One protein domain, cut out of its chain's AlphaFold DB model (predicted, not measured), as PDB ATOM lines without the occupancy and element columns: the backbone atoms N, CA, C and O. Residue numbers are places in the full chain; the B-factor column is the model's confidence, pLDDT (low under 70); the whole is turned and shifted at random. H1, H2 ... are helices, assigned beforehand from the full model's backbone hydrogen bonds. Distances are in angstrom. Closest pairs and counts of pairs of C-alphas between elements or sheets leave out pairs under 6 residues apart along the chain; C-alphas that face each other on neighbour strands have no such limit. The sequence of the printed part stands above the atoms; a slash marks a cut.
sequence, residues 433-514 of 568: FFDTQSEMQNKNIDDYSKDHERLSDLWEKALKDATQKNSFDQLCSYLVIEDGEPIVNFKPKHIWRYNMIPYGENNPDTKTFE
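What this domain is: This is residues 433 to 514 of the 568 residues of the protein "AP2/ERF domain-containing protein" of Plasmodium knowlesi (UniProt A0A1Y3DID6). One long helix, H1, ends in a short helix, H2, that folds back on it, and a long stretch without named elements, residues 478 to 514, then returns beside H1 and runs on past where H1 begins. H1 and this tail make the length. The printed part has 82 residues, with two named helices, H1 then H2, and no named strand; the class is all helix, though under half of the residues are in named elements. It is extended, with a radius of gyration of the C-alphas of 22.3 A and spans of 75 by 19 by 18 A.

Where its parts are: H1, residues 437 to 469, begins at C-alpha 437 (153.500, 131.992, 133.205) and is 47.5 A long. H2, residues 472 to 477, ends at C-alpha 477 (144.877, 133.529, 94.944).

How they stand to each other: H1, with residues 462 to 466 alone, touches H2; the closest C-alphas, of Ala 462 and Leu 475, are 5.5 A apart. They form a helical hairpin, opposite ways at a steep tilt of 44 degrees. In H1 and H2 every O i to N i+4 pair is within hydrogen-bond range.

The domain as a whole: The C-alphas farthest apart, of Lys 469 and Glu 514, are 75.6 A apart. The printed part has no cut, and the link from H1 to H2 is tight. Residues 480 to 485 and 503 to 508 stand free, as do residues 452 to 457 of H1. The pLDDT is under 70 at residues 483 to 491.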
ATOM      1  N   PHE A 433     159.083 139.945 129.851       94.69
ATOM      2  CA  PHE A 433     159.985 139.409 130.879       94.69
ATOM      3  C   PHE A 433     159.357 139.392 132.282       94.69
ATOM      4  O   PHE A 433     159.628 138.482 133.068       94.69
ATOM      5  N   PHE A 434     158.520 140.383 132.599       95.88
ATOM      6  CA  PHE A 434     157.869 140.522 133.908       95.88
ATOM      7  C   PHE A 434     156.525 139.788 134.025       95.88
ATOM      8  O   PHE A 434     156.014 139.664 135.137       95.88
ATOM      9  N   ASP A 435     155.975 139.280 132.918       93.19
ATOM     10  CA  ASP A 435     154.716 138.531 132.928       93.19
ATOM     11  C   ASP A 435     154.824 137.253 133.784       93.19
ATOM     12  O   ASP A 435     155.878 136.615 133.920       93.19
ATOM     13  N   THR A 436     153.698 136.804 134.326       93.62
ATOM     14  CA  THR A 436     153.567 135.454 134.881       93.62
ATOM     15  C   THR A 436     153.472 134.395 133.775       93.62
ATOM     16  O   THR A 436     153.129 134.677 132.626       93.62
ATOM     17  N   GLN A 437     153.739 133.125 134.118       91.38
ATOM     18  CA  GLN A 437     153.500 131.992 133.205       91.38
ATOM     19  C   GLN A 437     152.041 131.972 132.716       91.38
ATOM     20  O   GLN A 437     151.809 131.707 131.541       91.38
ATOM     21  N   SER A 438     151.088 132.287 133.597       92.50
ATOM     22  CA  SER A 438     149.655 132.369 133.305       92.50
ATOM     23  C   SER A 438     149.305 133.501 132.338       92.50
ATOM     24  O   SER A 438     148.619 133.254 131.353       92.50
ATOM     25  N   GLU A 439     149.800 134.722 132.555       91.38
ATOM     26  CA  GLU A 439     149.531 135.851 131.647       91.38
ATOM     27  C   GLU A 439     150.125 135.599 130.259       91.38
ATOM     28  O   GLU A 439     149.461 135.830 129.253       91.38
ATOM     29  N   MET A 440     151.337 135.042 130.192       88.62
ATOM     30  CA  MET A 440     151.968 134.653 128.931       88.62
ATOM     31  C   MET A 440     151.221 133.510 128.222       88.62
ATOM     32  O   MET A 440     151.132 133.505 126.994       88.62
ATOM     33  N   GLN A 441     150.689 132.531 128.962       88.88
ATOM     34  CA  GLN A 441     149.844 131.480 128.390       88.88
ATOM     35  C   GLN A 441     148.549 132.063 127.823       88.88
ATOM     36  O   GLN A 441     148.223 131.760 126.680       88.88
ATOM     37  N   ASN A 442     147.879 132.944 128.566       91.81
ATOM     38  CA  ASN A 442     146.656 133.605 128.117       91.81
ATOM     39  C   ASN A 442     146.912 134.456 126.865       91.81
ATOM     40  O   ASN A 442     146.264 134.217 125.856       91.81
ATOM     41  N   LYS A 443     147.939 135.323 126.854       88.38
ATOM     42  CA  LYS A 443     148.341 136.087 125.653       88.38
ATOM     43  C   LYS A 443     148.578 135.181 124.439       88.38
ATOM     44  O   LYS A 443     148.145 135.488 123.333       88.38
ATOM     45  N   ASN A 444     149.243 134.039 124.628       87.19
ATOM     46  CA  ASN A 444     149.474 133.090 123.538       87.19
ATOM     47  C   ASN A 444     148.194 132.395 123.049       87.19
ATOM     48  O   ASN A 444     148.090 132.152 121.850       87.19
ATOM     49  N   ILE A 445     147.239 132.106 123.937       90.19
ATOM     50  CA  ILE A 445     145.916 131.569 123.584       90.19
ATOM     51  C   ILE A 445     145.083 132.630 122.859       90.19
ATOM     52  O   ILE A 445     144.497 132.315 121.828       90.19
ATOM     53  N   ASP A 446     145.079 133.877 123.333       90.31
ATOM     54  CA  ASP A 446     144.344 134.992 122.729       90.31
ATOM     55  C   ASP A 446     144.844 135.267 121.305       90.31
ATOM     56  O   ASP A 446     144.054 135.411 120.377       90.31
ATOM     57  N   ASP A 447     146.163 135.308 121.111       86.44
ATOM     58  CA  ASP A 447     146.759 135.517 119.789       86.44
ATOM     59  C   ASP A 447     146.523 134.325 118.853       86.44
ATOM     60  O   ASP A 447     146.171 134.529 117.695       86.44
ATOM     61  N   TYR A 448     146.648 133.089 119.352       88.19
ATOM     62  CA  TYR A 448     146.319 131.892 118.571       88.19
ATOM     63  C   TYR A 448     144.839 131.865 118.170       88.19
ATOM     64  O   TYR A 448     144.512 131.473 117.053       88.19
ATOM     65  N   SER A 449     143.943 132.310 119.055       91.12
ATOM     66  CA  SER A 449     142.505 132.399 118.776       91.12
ATOM     67  C   SER A 449     142.218 133.421 117.677       91.12
ATOM     68  O   SER A 449     141.527 133.086 116.722       91.12
ATOM     69  N   LYS A 450     142.832 134.613 117.734       89.56
ATOM     70  CA  LYS A 450     142.722 135.634 116.671       89.56
ATOM     71  C   LYS A 450     143.247 135.132 115.324       89.56
ATOM     72  O   LYS A 450     142.616 135.372 114.299       89.56
ATOM     73  N   ASP A 451     144.387 134.437 115.311       86.12
ATOM     74  CA  ASP A 451     144.929 133.830 114.087       86.12
ATOM     75  C   ASP A 451     144.004 132.738 113.539       86.12
ATOM     76  O   ASP A 451     143.781 132.663 112.331       86.12
ATOM     77  N   HIS A 452     143.441 131.905 114.416       90.50
ATOM     78  CA  HIS A 452     142.509 130.851 114.032       90.50
ATOM     79  C   HIS A 452     141.211 131.420 113.443       90.50
ATOM     80  O   HIS A 452     140.792 130.981 112.374       90.50
ATOM     81  N   GLU A 453     140.623 132.432 114.087       91.06
ATOM     82  CA  GLU A 453     139.468 133.179 113.577       91.06
ATOM     83  C   GLU A 453     139.783 133.801 112.210       91.06
ATOM     84  O   GLU A 453     139.059 133.548 111.250       91.06
ATOM     85  N   ARG A 454     140.911 134.517 112.076       88.25
ATOM     86  CA  ARG A 454     141.353 135.128 110.808       88.25
ATOM     87  C   ARG A 454     141.487 134.103 109.681       88.25
ATOM     88  O   ARG A 454     141.030 134.356 108.567       88.25
ATOM     89  N   LEU A 455     142.113 132.957 109.951       88.19
ATOM     90  CA  LEU A 455     142.305 131.893 108.962       88.19
ATOM     91  C   LEU A 455     140.988 131.190 108.602       88.19
ATOM     92  O   LEU A 455     140.789 130.857 107.435       88.19
ATOM     93  N   SER A 456     140.077 131.008 109.561       93.12
ATOM     94  CA  SER A 456     138.736 130.466 109.307       93.12
ATOM     95  C   SER A 456     137.904 131.420 108.443       93.12
ATOM     96  O   SER A 456     137.299 130.998 107.459       93.12
ATOM     97  N   ASP A 457     137.944 132.719 108.744       91.56
ATOM     98  CA  ASP A 457     137.306 133.782 107.965       91.56
ATOM     99  C   ASP A 457     137.827 133.844 106.523       91.56
ATOM    100  O   ASP A 457     137.046 133.986 105.578       91.56
ATOM    101  N   LEU A 458     139.151 133.762 106.348       90.44
ATOM    102  CA  LEU A 458     139.797 133.729 105.035       90.44
ATOM    103  C   LEU A 458     139.400 132.472 104.256       90.44
ATOM    104  O   LEU A 458     139.038 132.580 103.086       90.44
ATOM    105  N   TRP A 459     139.397 131.305 104.905       92.81
ATOM    106  CA  TRP A 459     138.951 130.050 104.301       92.81
ATOM    107  C   TRP A 459     137.485 130.113 103.857       92.81
ATOM    108  O   TRP A 459     137.175 129.771 102.717       92.81
ATOM    109  N   GLU A 460     136.580 130.604 104.708       94.81
ATOM    110  CA  GLU A 460     135.168 130.750 104.354       94.81
ATOM    111  C   GLU A 460     134.945 131.711 103.181       94.81
ATOM    112  O   GLU A 460     134.116 131.429 102.314       94.81
ATOM    113  N   LYS A 461     135.665 132.841 103.144       92.62
ATOM    114  CA  LYS A 461     135.600 133.810 102.036       92.62
ATOM    115  C   LYS A 461     136.132 133.188 100.744       92.62
ATOM    116  O   LYS A 461     135.414 133.172  99.748       92.62
ATOM    117  N   ALA A 462     137.325 132.593 100.785       92.75
ATOM    118  CA  ALA A 462     137.944 131.929  99.641       92.75
ATOM    119  C   ALA A 462     137.065 130.803  99.075       92.75
ATOM    120  O   ALA A 462     136.901 130.698  97.861       92.75
ATOM    121  N   LEU A 463     136.451 129.992  99.943       94.44
ATOM    122  CA  LEU A 463     135.562 128.904  99.540       94.44
ATOM    123  C   LEU A 463     134.265 129.426  98.903       94.44
ATOM    124  O   LEU A 463     133.840 128.892  97.875       94.44
ATOM    125  N   LYS A 464     133.647 130.478  99.464       94.44
ATOM    126  CA  LYS A 464     132.450 131.123  98.890       94.44
ATOM    127  C   LYS A 464     132.749 131.699  97.500       94.44
ATOM    128  O   LYS A 464     132.026 131.388  96.555       94.44
ATOM    129  N   ASP A 465     133.841 132.447  97.353       92.88
ATOM    130  CA  ASP A 465     134.268 133.053  96.085       92.88
ATOM    131  C   ASP A 465     134.643 132.013  95.017       92.88
ATOM    132  O   ASP A 465     134.210 132.115  93.865       92.88
ATOM    133  N   ALA A 466     135.413 130.986  95.391       93.00
ATOM    134  CA  ALA A 466     135.804 129.906  94.486       93.00
ATOM    135  C   ALA A 466     134.594 129.081  94.019       93.00
ATOM    136  O   ALA A 466     134.532 128.703  92.849       93.00
ATOM    137  N   THR A 467     133.604 128.860  94.896       92.81
ATOM    138  CA  THR A 467     132.347 128.170  94.552       92.81
ATOM    139  C   THR A 467     131.480 129.014  93.614       92.81
ATOM    140  O   THR A 467     130.930 128.488  92.652       92.81
ATOM    141  N   GLN A 468     131.381 130.332  93.830       93.81
ATOM    142  CA  GLN A 468     130.636 131.224  92.928       93.81
ATOM    143  C   GLN A 468     131.270 131.321  91.533       93.81
ATOM    144  O   GLN A 468     130.553 131.409  90.538       93.81
ATOM    145  N   LYS A 469     132.606 131.298  91.450       92.06
ATOM    146  CA  LYS A 469     133.358 131.404  90.188       92.06
ATOM    147  C   LYS A 469     133.691 130.050  89.540       92.06
ATOM    148  O   LYS A 469     134.215 130.046  88.430       92.06
ATOM    149  N   ASN A 470     133.417 128.925  90.211       91.88
ATOM    150  CA  ASN A 470     133.831 127.568  89.816       91.88
ATOM    151  C   ASN A 470     135.316 127.474  89.391       91.88
ATOM    152  O   ASN A 470     135.657 126.803  88.417       91.88
ATOM    153  N   SER A 471     136.209 128.159  90.113       90.06
ATOM    154  CA  SER A 471     137.640 128.237  89.788       90.06
ATOM    155  C   SER A 471     138.509 127.891  90.994       90.06
ATOM    156  O   SER A 471     138.396 128.506  92.054       90.06
ATOM    157  N   PHE A 472     139.415 126.927  90.808       90.38
ATOM    158  CA  PHE A 472     140.428 126.574  91.802       90.38
ATOM    159  C   PHE A 472     141.535 127.635  91.900       90.38
ATOM    160  O   PHE A 472     142.013 127.918  92.996       90.38
ATOM    161  N   ASP A 473     141.876 128.300  90.790       91.12
ATOM    162  CA  ASP A 473     142.884 129.368  90.764       91.12
ATOM    163  C   ASP A 473     142.486 130.547  91.667       91.12
ATOM    164  O   ASP A 473     143.334 131.150  92.323       91.12
ATOM    165  N   GLN A 474     141.181 130.828  91.774       87.50
ATOM    166  CA  GLN A 474     140.653 131.814  92.717       87.50
ATOM    167  C   GLN A 474     140.876 131.406  94.182       87.50
ATOM    168  O   GLN A 474     141.106 132.267  95.024       87.50
ATOM    169  N   LEU A 475     140.828 130.111  94.510       88.62
ATOM    170  CA  LEU A 475     141.150 129.627  95.854       88.62
ATOM    171  C   LEU A 475     142.656 129.775  96.115       88.62
ATOM    172  O   LEU A 475     143.056 130.268  97.168       88.62
ATOM    173  N   CYS A 476     143.495 129.450  95.126       89.25
ATOM    174  CA  CYS A 476     144.938 129.668  95.204       89.25
ATOM    175  C   CYS A 476     145.330 131.150  95.338       89.25
ATOM    176  O   CYS A 476     146.317 131.435  96.013       89.25
ATOM    177  N   SER A 477     144.569 132.101  94.777       88.69
ATOM    178  CA  SER A 477     144.877 133.529  94.944       88.69
ATOM    179  C   SER A 477     144.778 133.993  96.402       88.69
ATOM    180  O   SER A 477     145.546 134.853  96.808       88.69
ATOM    181  N   TYR A 478     143.900 133.383  97.210       86.50
ATOM    182  CA  TYR A 478     143.782 133.668  98.651       86.50
ATOM    183  C   TYR A 478     144.918 133.076  99.507       86.50
ATOM    184  O   TYR A 478     144.977 133.342 100.705       86.50
ATOM    185  N   LEU A 479     145.825 132.280  98.925       85.56
ATOM    186  CA  LEU A 479     147.044 131.808  99.596       85.56
ATOM    187  C   LEU A 479     148.231 132.768  99.411       85.56
ATOM    188  O   LEU A 479     149.266 132.589 100.055       85.56
ATOM    189  N   VAL A 480     148.112 133.760  98.522       83.94
ATOM    190  CA  VAL A 480     149.147 134.774  98.305       83.94
ATOM    191  C   VAL A 480     149.012 135.830  99.396       83.94
ATOM    192  O   VAL A 480     148.066 136.610  99.404       83.94
ATOM    193  N   ILE A 481     149.963 135.836 100.327       74.06
ATOM    194  CA  ILE A 481     149.988 136.796 101.429       74.06
ATOM    195  C   ILE A 481     150.473 138.147 100.891       74.06
ATOM    196  O   ILE A 481     151.569 138.231 100.336       74.06
ATOM    197  N   GLU A 482     149.672 139.199 101.058       75.81
ATOM    198  CA  GLU A 482     150.085 140.569 100.739       75.81
ATOM    199  C   GLU A 482     151.020 141.125 101.827       75.81
ATOM    200  O   GLU A 482     150.803 140.888 103.015       75.81
ATOM    201  N   ASP A 483     152.015 141.939 101.446       64.94
ATOM    202  CA  ASP A 483     153.000 142.547 102.369       64.94
ATOM    203  C   ASP A 483     152.374 143.430 103.478       64.94
ATOM    204  O   ASP A 483     153.059 143.834 104.420       64.94
ATOM    205  N   GLY A 484     151.085 143.765 103.356       65.00
ATOM    206  CA  GLY A 484     150.307 144.519 104.341       65.00
ATOM    207  C   GLY A 484     149.473 143.669 105.308       65.00
ATOM    208  O   GLY A 484     148.893 144.235 106.237       65.00
ATOM    209  N   GLU A 485     149.381 142.345 105.127       64.94
ATOM    210  CA  GLU A 485     148.670 141.497 106.088       64.94
ATOM    211  C   GLU A 485     149.433 141.409 107.422       64.94
ATOM    212  O   GLU A 485     150.659 141.261 107.432       64.94
ATOM    213  N   PRO A 486     148.735 141.417 108.574       62.16
ATOM    214  CA  PRO A 486     149.347 141.153 109.868       62.16
ATOM    215  C   PRO A 486     149.665 139.656 109.999       62.16
ATOM    216  O   PRO A 486     148.983 138.913 110.704       62.16
ATOM    217  N   ILE A 487     150.723 139.208 109.322       59.12
ATOM    218  CA  ILE A 487     151.356 137.924 109.614       59.12
ATOM    219  C   ILE A 487     151.822 138.000 111.068       59.12
ATOM    220  O   ILE A 487     152.680 138.821 111.409       59.12
ATOM    221  N   VAL A 488     151.278 137.148 111.938       58.62
ATOM    222  CA  VAL A 488     151.799 137.016 113.298       58.62
ATOM    223  C   VAL A 488     153.229 136.498 113.196       58.62
ATOM    224  O   VAL A 488     153.483 135.341 112.857       58.62
ATOM    225  N   ASN A 489     154.171 137.415 113.435       59.84
ATOM    226  CA  ASN A 489     155.603 137.160 113.374       59.84
ATOM    227  C   ASN A 489     155.954 135.893 114.154       59.84
ATOM    228  O   ASN A 489     155.427 135.663 115.245       59.84
ATOM    229  N   PHE A 490     156.881 135.105 113.604       63.09
ATOM    230  CA  PHE A 490     157.325 133.834 114.174       63.09
ATOM    231  C   PHE A 490     157.617 133.971 115.676       63.09
ATOM    232  O   PHE A 490     158.623 134.561 116.082       63.09
ATOM    233  N   LYS A 491     156.719 133.432 116.511       68.62
ATOM    234  CA  LYS A 491     156.843 133.550 117.964       68.62
ATOM    235  C   LYS A 491     158.065 132.761 118.449       68.62
ATOM    236  O   LYS A 491     158.240 131.603 118.057       68.62
ATOM    237  N   PRO A 492     158.909 133.333 119.327       72.81
ATOM    238  CA  PRO A 492     160.047 132.613 119.885       72.81
ATOM    239  C   PRO A 492     159.565 131.379 120.658       72.81
ATOM    240  O   PRO A 492     158.801 131.483 121.617       72.81
ATOM    241  N   LYS A 493     160.047 130.196 120.255       79.31
ATOM    242  CA  LYS A 493     159.644 128.889 120.810       79.31
ATOM    243  C   LYS A 493     159.805 128.788 122.335       79.31
ATOM    244  O   LYS A 493     159.080 128.038 122.987       79.31
ATOM    245  N   HIS A 494     160.765 129.519 122.893       81.12
ATOM    246  CA  HIS A 494     161.019 129.604 124.326       81.12
ATOM    247  C   HIS A 494     161.240 131.067 124.710       81.12
ATOM    248  O   HIS A 494     162.032 131.756 124.070       81.12
ATOM    249  N   ILE A 495     160.562 131.518 125.766       85.38
ATOM    250  CA  ILE A 495     160.696 132.863 126.334       85.38
ATOM    251  C   ILE A 495     161.180 132.717 127.777       85.38
ATOM    252  O   ILE A 495     160.678 131.872 128.522       85.38
ATOM    253  N   TRP A 496     162.166 133.527 128.159       89.94
ATOM    254  CA  TRP A 496     162.686 133.597 129.521       89.94
ATOM    255  C   TRP A 496     162.021 134.741 130.292       89.94
ATOM    256  O   TRP A 496     161.723 135.784 129.716       89.94
ATOM    257  N   ARG A 497     161.790 134.558 131.597       92.62
ATOM    258  CA  ARG A 497     161.065 135.514 132.449       92.62
ATOM    259  C   ARG A 497     161.738 135.704 133.797       92.62
ATOM    260  O   ARG A 497     162.434 134.816 134.286       92.62
ATOM    261  N   TYR A 498     161.428 136.818 134.449       95.56
ATOM    262  CA  TYR A 498     161.921 137.165 135.776       95.56
ATOM    263  C   TYR A 498     161.623 136.078 136.821       95.56
ATOM    264  O   TYR A 498     162.524 135.624 137.520       95.56
ATOM    265  N   ASN A 499     160.385 135.574 136.855       94.25
ATOM    266  CA  ASN A 499     159.938 134.552 137.814       94.25
ATOM    267  C   ASN A 499     160.592 133.163 137.623       94.25
ATOM    268  O   ASN A 499     160.311 132.252 138.396       94.25
ATOM    269  N   MET A 500     161.427 132.973 136.594       94.50
ATOM    270  CA  MET A 500     162.226 131.752 136.396       94.50
ATOM    271  C   MET A 500     163.617 131.849 137.051       94.50
ATOM    272  O   MET A 500     164.339 130.856 137.099       94.50
ATOM    273  N   ILE A 501     164.005 133.026 137.556       96.38
ATOM    274  CA  ILE A 501     165.275 133.244 138.256       96.38
ATOM    275  C   ILE A 501     165.112 132.803 139.724       96.38
ATOM    276  O   ILE A 501     164.279 133.371 140.433       96.38
ATOM    277  N   PRO A 502     165.890 131.821 140.221       96.94
ATOM    278  CA  PRO A 502     165.765 131.357 141.598       96.94
ATOM    279  C   PRO A 502     166.276 132.401 142.601       96.94
ATOM    280  O   PRO A 502     167.305 133.047 142.394       96.94
ATOM    281  N   TYR A 503     165.583 132.517 143.735       97.56
ATOM    282  CA  TYR A 503     165.941 133.397 144.850       97.56
ATOM    283  C   TYR A 503     165.858 132.660 146.199       97.56
ATOM    284  O   TYR A 503     165.197 131.626 146.310       97.56
ATOM    285  N   GLY A 504     166.535 133.199 147.220       95.88
ATOM    286  CA  GLY A 504     166.399 132.806 148.626       95.88
ATOM    287  C   GLY A 504     167.717 132.380 149.289       95.88
ATOM    288  O   GLY A 504     168.487 131.603 148.726       95.88
ATOM    289  N   GLU A 505     167.949 132.831 150.530       93.06
ATOM    290  CA  GLU A 505     169.139 132.511 151.354       93.06
ATOM    291  C   GLU A 505     169.389 130.993 151.484       93.06
ATOM    292  O   GLU A 505     170.528 130.513 151.496       93.06
ATOM    293  N   ASN A 506     168.305 130.222 151.586       94.06
ATOM    294  CA  ASN A 506     168.339 128.781 151.822       94.06
ATOM    295  C   ASN A 506     167.950 127.932 150.605       94.06
ATOM    296  O   ASN A 506     167.971 126.709 150.711       94.06
ATOM    297  N   ASN A 507     167.681 128.555 149.456       96.44
ATOM    298  CA  ASN A 507     167.379 127.850 148.214       96.44
ATOM    299  C   ASN A 507     168.635 127.092 147.711       96.44
ATOM    300  O   ASN A 507     169.711 127.696 147.674       96.44
ATOM    301  N   PRO A 508     168.564 125.786 147.378       96.19
ATOM    302  CA  PRO A 508     169.682 125.066 146.766       96.19
ATOM    303  C   PRO A 508     170.018 125.562 145.350       96.19
ATOM    304  O   PRO A 508     171.191 125.574 144.990       96.19
ATOM    305  N   ASP A 509     169.037 126.041 144.581       97.25
ATOM    306  CA  ASP A 509     169.202 126.419 143.168       97.25
ATOM    307  C   ASP A 509     170.133 127.631 142.972       97.25
ATOM    308  O   ASP A 509     170.669 127.855 141.889       97.25
ATOM    309  N   THR A 510     170.363 128.413 144.033       96.12
ATOM    310  CA  THR A 510     171.283 129.563 144.042       96.12
ATOM    311  C   THR A 510     172.704 129.198 144.499       96.12
ATOM    312  O   THR A 510     173.598 130.048 144.473       96.12
ATOM    313  N   LYS A 511     172.949 127.950 144.930       94.75
ATOM    314  CA  LYS A 511     174.181 127.522 145.616       94.75
ATOM    315  C   LYS A 511     175.029 126.596 144.748       94.75
ATOM    316  O   LYS A 511     174.930 125.378 144.830       94.75
ATOM    317  N   THR A 512     175.934 127.184 143.970       95.50
ATOM    318  CA  THR A 512     176.932 126.437 143.183       95.50
ATOM    319  C   THR A 512     178.118 125.969 144.033       95.50
ATOM    320  O   THR A 512     178.500 124.803 143.981       95.50
ATOM    321  N   PHE A 513     178.686 126.866 144.843       95.00
ATOM    322  CA  PHE A 513     179.800 126.600 145.756       95.00
ATOM    323  C   PHE A 513     179.611 127.366 147.071       95.00
ATOM    324  O   PHE A 513     178.918 128.385 147.122       95.00
ATOM    325  N   GLU A 514     180.256 126.913 148.148       94.06
ATOM    326  CA  GLU A 514     180.211 127.623 149.427       94.06
ATOM    327  C   GLU A 514     180.976 128.954 149.368       94.06
ATOM    328  O   GLU A 514     182.204 128.990 149.270       94.06
TER     329      GLU A 514